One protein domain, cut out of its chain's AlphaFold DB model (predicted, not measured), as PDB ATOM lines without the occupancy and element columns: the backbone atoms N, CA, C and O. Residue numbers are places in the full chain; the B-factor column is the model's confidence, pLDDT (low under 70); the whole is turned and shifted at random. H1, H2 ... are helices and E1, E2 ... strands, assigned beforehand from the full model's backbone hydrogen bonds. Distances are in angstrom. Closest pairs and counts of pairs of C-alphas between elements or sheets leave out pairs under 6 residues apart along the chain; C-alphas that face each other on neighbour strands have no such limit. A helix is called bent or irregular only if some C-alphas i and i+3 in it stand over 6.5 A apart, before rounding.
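What this domain is: This is residues 43 to 93 of the 401 residues of the protein "uncharacterized protein LOC108127638 isoform X1" of Drosophila bipectinata (UniProt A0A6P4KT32). Three short helices, none touching another, are strung along a chain that makes a ring: from residues 43 to 44 it runs through H1 and H2 and comes back to the single short strand E1, which lies beside those first residues. H2 is toward one end of the longest axis and H3 toward the other, with H1 and E1 between them on opposite sides. The printed part has 51 residues, with three named helices and one named strand in the order H1, H2, E1, H3. The class is mostly helix, with 23 of the 26 residues in named elements in helices. The whole is compact, with a radius of gyration of the C-alphas of 10.8 A and spans of 30 by 21 by 16 A.

Where its parts are: H1, residues 50 to 59, begins with C-alpha 50 at (141.463, 94.901, 122.989) and is 14.0 A long. H2 is residues 64 to 69, 8.6 A. E1 is residues 77 to 79, 6.9 A. H3, residues 86 to 92, is 10.7 A long and ends with C-alpha 92 at (137.826, 106.319, 115.502).

How they stand to each other: Residues 43 to 44 pair antiparallel with residues 77 to 78 of E1, which pairs with no named strand. H1 and H2 are only just apart, their closest C-alphas 8.5 A from each other. H1 is apart from E1 and from H3, and H2 is apart from H3. In H1 and H2 each O i to N i+4 pair is within hydrogen-bond range; in H3 it is 0 of 3, beside 3 of 4 O i to N i+3 pairs. H3 is neither bent nor irregular, but only just: C-alphas 86 and 89 are 6.0 A apart.

The domain as a whole: The two C-alphas farthest apart, those of Lys 69 and Gln 87, are 30.3 A from each other. The printed part has no cut; the link from H1 to H2 is tight, the other two are short, and none is long. The mean pLDDT of the printed part is 77.0; residues 84 to 93 are under 70, and H3 has a mean of 52.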
ATOM      1  N   ARG A  43     128.221 103.088 115.390       82.75
ATOM      2  CA  ARG A  43     129.584 102.558 115.271       82.75
ATOM      3  C   ARG A  43     129.673 101.143 115.826       82.75
ATOM      4  O   ARG A  43     128.927 100.764 116.724       82.75
ATOM      5  N   ARG A  44     130.591 100.355 115.263       86.94
ATOM      6  CA  ARG A  44     130.966  99.034 115.786       86.94
ATOM      7  C   ARG A  44     131.950  99.207 116.940       86.94
ATOM      8  O   ARG A  44     132.755 100.137 116.898       86.94
ATOM      9  N   PHE A  45     131.919  98.301 117.913       86.56
ATOM     10  CA  PHE A  45     132.984  98.214 118.912       86.56
ATOM     11  C   PHE A  45     134.339  97.894 118.244       86.56
ATOM     12  O   PHE A  45     134.366  97.201 117.219       86.56
ATOM     13  N   PRO A  46     135.466  98.397 118.780       83.62
ATOM     14  CA  PRO A  46     136.790  98.237 118.183       83.62
ATOM     15  C   PRO A  46     137.391  96.855 118.502       83.62
ATOM     16  O   PRO A  46     138.402  96.752 119.183       83.62
ATOM     17  N   VAL A  47     136.785  95.777 117.991       83.38
ATOM     18  CA  VAL A  47     137.167  94.377 118.300       83.38
ATOM     19  C   VAL A  47     138.639  94.055 117.978       83.38
ATOM     20  O   VAL A  47     139.226  93.179 118.599       83.38
ATOM     21  N   HIS A  48     139.255  94.778 117.039       81.00
ATOM     22  CA  HIS A  48     140.667  94.615 116.664       81.00
ATOM     23  C   HIS A  48     141.667  95.286 117.630       81.00
ATOM     24  O   HIS A  48     142.871  95.183 117.416       81.00
ATOM     25  N   ASP A  49     141.190  95.996 118.653       83.31
ATOM     26  CA  ASP A  49     141.996  96.735 119.630       83.31
ATOM     27  C   ASP A  49     141.467  96.412 121.043       83.31
ATOM     28  O   ASP A  49     140.510  97.042 121.506       83.31
ATOM     29  N   PRO A  50     142.025  95.396 121.732       83.50
ATOM     30  CA  PRO A  50     141.463  94.901 122.989       83.50
ATOM     31  C   PRO A  50     141.533  95.933 124.119       83.50
ATOM     32  O   PRO A  50     140.640  95.968 124.966       83.50
ATOM     33  N   ASN A  51     142.537  96.815 124.114       83.25
ATOM     34  CA  ASN A  51     142.691  97.864 125.124       83.25
ATOM     35  C   ASN A  51     141.604  98.930 124.963       83.25
ATOM     36  O   ASN A  51     140.897  99.257 125.917       83.25
ATOM     37  N   ARG A  52     141.393  99.410 123.733       82.38
ATOM     38  CA  ARG A  52     140.318 100.358 123.412       82.38
ATOM     39  C   ARG A  52     138.930  99.740 123.560       82.38
ATOM     40  O   ARG A  52     137.987 100.443 123.915       82.38
ATOM     41  N   CYS A  53     138.794  98.438 123.310       84.56
ATOM     42  CA  CYS A  53     137.551  97.707 123.538       84.56
ATOM     43  C   CYS A  53     137.204  97.666 125.035       84.56
ATOM     44  O   CYS A  53     136.099  98.061 125.400       84.56
ATOM     45  N   LYS A  54     138.163  97.314 125.909       83.44
ATOM     46  CA  LYS A  54     137.996  97.381 127.374       83.44
ATOM     47  C   LYS A  54     137.630  98.789 127.853       83.44
ATOM     48  O   LYS A  54     136.662  98.935 128.593       83.44
ATOM     49  N   GLN A  55     138.320  99.823 127.362       83.88
ATOM     50  CA  GLN A  55     137.987 101.224 127.664       83.88
ATOM     51  C   GLN A  55     136.550 101.591 127.258       83.88
ATOM     52  O   GLN A  55     135.877 102.317 127.984       83.88
ATOM     53  N   TRP A  56     136.053 101.090 126.120       84.81
ATOM     54  CA  TRP A  56     134.670 101.325 125.690       84.81
ATOM     55  C   TRP A  56     133.657 100.581 126.563       84.81
ATOM     56  O   TRP A  56     132.650 101.170 126.940       84.81
ATOM     57  N   LEU A  57     133.914  99.318 126.914       85.56
ATOM     58  CA  LEU A  57     133.040  98.552 127.810       85.56
ATOM     59  C   LEU A  57     132.923  99.237 129.181       85.56
ATOM     60  O   LEU A  57     131.810  99.455 129.654       85.56
ATOM     61  N   GLN A  58     134.049  99.682 129.750       84.25
ATOM     62  CA  GLN A  58     134.091 100.457 130.995       84.25
ATOM     63  C   GLN A  58     133.336 101.793 130.877       84.25
ATOM     64  O   GLN A  58     132.461 102.069 131.691       84.25
ATOM     65  N   HIS A  59     133.612 102.595 129.840       83.06
ATOM     66  CA  HIS A  59     132.966 103.900 129.623       83.06
ATOM     67  C   HIS A  59     131.438 103.802 129.449       83.06
ATOM     68  O   HIS A  59     130.721 104.756 129.744       83.06
ATOM     69  N   PHE A  60     130.921 102.674 128.956       82.88
ATOM     70  CA  PHE A  60     129.484 102.456 128.757       82.88
ATOM     71  C   PHE A  60     128.841 101.531 129.809       82.88
ATOM     72  O   PHE A  60     127.689 101.141 129.631       82.88
ATOM     73  N   GLY A  61     129.556 101.171 130.886       82.06
ATOM     74  CA  GLY A  61     129.034 100.322 131.970       82.06
ATOM     75  C   GLY A  61     128.634  98.905 131.534       82.06
ATOM     76  O   GLY A  61     127.744  98.297 132.126       82.06
ATOM     77  N   VAL A  62     129.239  98.388 130.463       83.81
ATOM     78  CA  VAL A  62     128.815  97.151 129.792       83.81
ATOM     79  C   VAL A  62     129.500  95.954 130.441       83.81
ATOM     80  O   VAL A  62     130.695  95.744 130.248       83.81
ATOM     81  N   SER A  63     128.737  95.149 131.180       81.00
ATOM     82  CA  SER A  63     129.216  93.882 131.742       81.00
ATOM     83  C   SER A  63     129.321  92.787 130.677       81.00
ATOM     84  O   SER A  63     128.526  92.744 129.734       81.00
ATOM     85  N   ASP A  64     130.259  91.852 130.842       80.12
ATOM     86  CA  ASP A  64     130.472  90.756 129.884       80.12
ATOM     87  C   ASP A  64     129.220  89.870 129.718       80.12
ATOM     88  O   ASP A  64     128.865  89.494 128.603       80.12
ATOM     89  N   ASN A  65     128.434  89.689 130.787       80.62
ATOM     90  CA  ASN A  65     127.112  89.045 130.744       80.62
ATOM     91  C   ASN A  65     126.129  89.710 129.752       80.62
ATOM     92  O   ASN A  65     125.269  89.037 129.181       80.62
ATOM     93  N   LEU A  66     126.219  91.030 129.542       80.25
ATOM     94  CA  LEU A  66     125.428  91.746 128.534       80.25
ATOM     95  C   LEU A  66     126.050  91.610 127.133       80.25
ATOM     96  O   LEU A  66     125.320  91.503 126.147       80.25
ATOM     97  N   VAL A  67     127.383  91.555 127.041       82.81
ATOM     98  CA  VAL A  67     128.107  91.279 125.788       82.81
ATOM     99  C   VAL A  67     127.709  89.916 125.218       82.81
ATOM    100  O   VAL A  67     127.408  89.822 124.025       82.81
ATOM    101  N   GLU A  68     127.662  88.873 126.048       81.62
ATOM    102  CA  GLU A  68     127.285  87.516 125.639       81.62
ATOM    103  C   GLU A  68     125.816  87.421 125.216       81.62
ATOM    104  O   GLU A  68     125.532  86.927 124.121       81.62
ATOM    105  N   LYS A  69     124.887  87.982 126.005       79.69
ATOM    106  CA  LYS A  69     123.448  88.034 125.668       79.69
ATOM    107  C   LYS A  69     123.169  88.719 124.327       79.69
ATOM    108  O   LYS A  69     122.249  88.327 123.615       79.69
ATOM    109  N   LEU A  70     123.981  89.707 123.948       76.75
ATOM    110  CA  LEU A  70     123.894  90.400 122.655       76.75
ATOM    111  C   LEU A  70     124.704  89.715 121.535       76.75
ATOM    112  O   LEU A  70     124.847  90.254 120.434       76.75
ATOM    113  N   GLY A  71     125.218  88.507 121.782       76.69
ATOM    114  CA  GLY A  71     125.937  87.681 120.815       76.69
ATOM    115  C   GLY A  71     127.342  88.185 120.473       76.69
ATOM    116  O   GLY A  71     127.803  87.981 119.345       76.69
ATOM    117  N   GLY A  72     128.003  88.834 121.432       82.06
ATOM    118  CA  GLY A  72     129.424  89.164 121.417       82.06
ATOM    119  C   GLY A  72     129.783  90.555 120.884       82.06
ATOM    120  O   GLY A  72     129.077  91.167 120.079       82.06
ATOM    121  N   LEU A  73     130.983  91.013 121.265       81.38
ATOM    122  CA  LEU A  73     131.640  92.247 120.803       81.38
ATOM    123  C   LEU A  73     131.476  92.565 119.296       81.38
ATOM    124  O   LEU A  73     131.170  93.717 118.973       81.38
ATOM    125  N   PRO A  74     131.620  91.616 118.338       79.44
ATOM    126  CA  PRO A  74     131.432  91.921 116.916       79.44
ATOM    127  C   PRO A  74     129.995  92.295 116.529       79.44
ATOM    128  O   PRO A  74     129.817  92.944 115.488       79.44
ATOM    129  N   LYS A  75     128.975  91.958 117.328       81.25
ATOM    130  CA  LYS A  75     127.581  92.380 117.108       81.25
ATOM    131  C   LYS A  75     127.277  93.744 117.731       81.25
ATOM    132  O   LYS A  75     126.575  94.522 117.088       81.25
ATOM    133  N   LEU A  76     127.883  94.087 118.874       85.56
ATOM    134  CA  LEU A  76     127.632  95.342 119.602       85.56
ATOM    135  C   LEU A  76     127.780  96.600 118.731       85.56
ATOM    136  O   LEU A  76     128.771  96.786 118.008       85.56
ATOM    137  N   ARG A  77     126.802  97.504 118.836       86.62
ATOM    138  CA  ARG A  77     126.796  98.821 118.188       86.62
ATOM    139  C   ARG A  77     126.451  99.902 119.195       86.62
ATOM    140  O   ARG A  77     125.655  99.666 120.092       86.62
ATOM    141  N   ILE A  78     126.990 101.099 119.015       87.88
ATOM    142  CA  ILE A  78     126.618 102.252 119.839       87.88
ATOM    143  C   ILE A  78     126.505 103.517 118.990       87.88
ATOM    144  O   ILE A  78     127.258 103.703 118.030       87.88
ATOM    145  N   CYS A  79     125.507 104.345 119.296       87.00
ATOM    146  CA  CYS A  79     125.199 105.545 118.531       87.00
ATOM    147  C   CYS A  79     125.997 106.761 119.013       87.00
ATOM    148  O   CYS A  79     126.429 106.823 120.165       87.00
ATOM    149  N   PHE A  80     126.154 107.760 118.142       78.94
ATOM    150  CA  PHE A  80     126.862 109.008 118.453       78.94
ATOM    151  C   PHE A  80     126.318 109.763 119.685       78.94
ATOM    152  O   PHE A  80     127.064 110.546 120.266       78.94
ATOM    153  N   ARG A  81     125.055 109.544 120.097       82.12
ATOM    154  CA  ARG A  81     124.411 110.259 121.221       82.12
ATOM    155  C   ARG A  81     125.101 110.012 122.571       82.12
ATOM    156  O   ARG A  81     124.989 110.856 123.447       82.12
ATOM    157  N   HIS A  82     125.836 108.905 122.723       83.56
ATOM    158  CA  HIS A  82     126.568 108.566 123.958       83.56
ATOM    159  C   HIS A  82     128.031 109.034 123.954       83.56
ATOM    160  O   HIS A  82     128.772 108.749 124.890       83.56
ATOM    161  N   PHE A  83     128.472 109.731 122.903       80.25
ATOM    162  CA  PHE A  83     129.822 110.281 122.820       80.25
ATOM    163  C   PHE A  83     129.763 111.784 123.079       80.25
ATOM    164  O   PHE A  83     129.475 112.564 122.169       80.25
ATOM    165  N   SER A  84     130.096 112.185 124.309       68.44
ATOM    166  CA  SER A  84     130.079 113.574 124.805       68.44
ATOM    167  C   SER A  84     130.838 114.558 123.909       68.44
ATOM    168  O   SER A  84     130.559 115.751 123.897       68.44
ATOM    169  N   GLN A  85     131.789 114.055 123.117       60.28
ATOM    170  CA  GLN A  85     132.531 114.824 122.132       60.28
ATOM    171  C   GLN A  85     132.392 114.176 120.745       60.28
ATOM    172  O   GLN A  85     133.060 113.191 120.430       60.28
ATOM    173  N   ARG A  86     131.569 114.773 119.866       54.78
ATOM    174  CA  ARG A  86     131.355 114.325 118.467       54.78
ATOM    175  C   ARG A  86     132.675 114.140 117.691       54.78
ATOM    176  O   ARG A  86     132.760 113.288 116.809       54.78
ATOM    177  N   GLN A  87     133.720 114.892 118.051       51.84
ATOM    178  CA  GLN A  87     135.064 114.796 117.468       51.84
ATOM    179  C   GLN A  87     135.898 113.592 117.949       51.84
ATOM    180  O   GLN A  87     136.804 113.175 117.227       51.84
ATOM    181  N   ALA A  88     135.590 112.960 119.088       53.09
ATOM    182  CA  ALA A  88     136.283 111.738 119.517       53.09
ATOM    183  C   ALA A  88     136.147 110.615 118.466       53.09
ATOM    184  O   ALA A  88     137.077 109.838 118.240       53.09
ATOM    185  N   MET A  89     135.030 110.610 117.725       53.81
ATOM    186  CA  MET A  89     134.784 109.710 116.593       53.81
ATOM    187  C   MET A  89     135.692 109.974 115.376       53.81
ATOM    188  O   MET A  89     135.896 109.079 114.556       53.81
ATOM    189  N   ALA A  90     136.285 111.166 115.233       48.94
ATOM    190  CA  ALA A  90     137.258 111.426 114.168       48.94
ATOM    191  C   ALA A  90     138.522 110.573 114.374       48.94
ATOM    192  O   ALA A  90     139.024 109.970 113.426       48.94
ATOM    193  N   LYS A  91     138.950 110.405 115.635       50.25
ATOM    194  CA  LYS A  91     140.027 109.485 116.045       50.25
ATOM    195  C   LYS A  91     139.605 108.002 116.006       50.25
ATOM    196  O   LYS A  91     140.450 107.124 116.182       50.25
ATOM    197  N   THR A  92     138.323 107.688 115.775       51.38
ATOM    198  CA  THR A  92     137.826 106.319 115.502       51.38
ATOM    199  C   THR A  92     137.577 106.067 114.013       51.38
ATOM    200  O   THR A  92     137.203 104.952 113.645       51.38
ATOM    201  N   ARG A  93     137.778 107.056 113.125       45.16
ATOM    202  CA  ARG A  93     137.840 106.799 111.683       45.16
ATOM    203  C   ARG A  93     139.143 106.060 111.404       45.16
ATOM    204  O   ARG A  93     140.178 106.685 111.185       45.16
TER     205      ARG A  93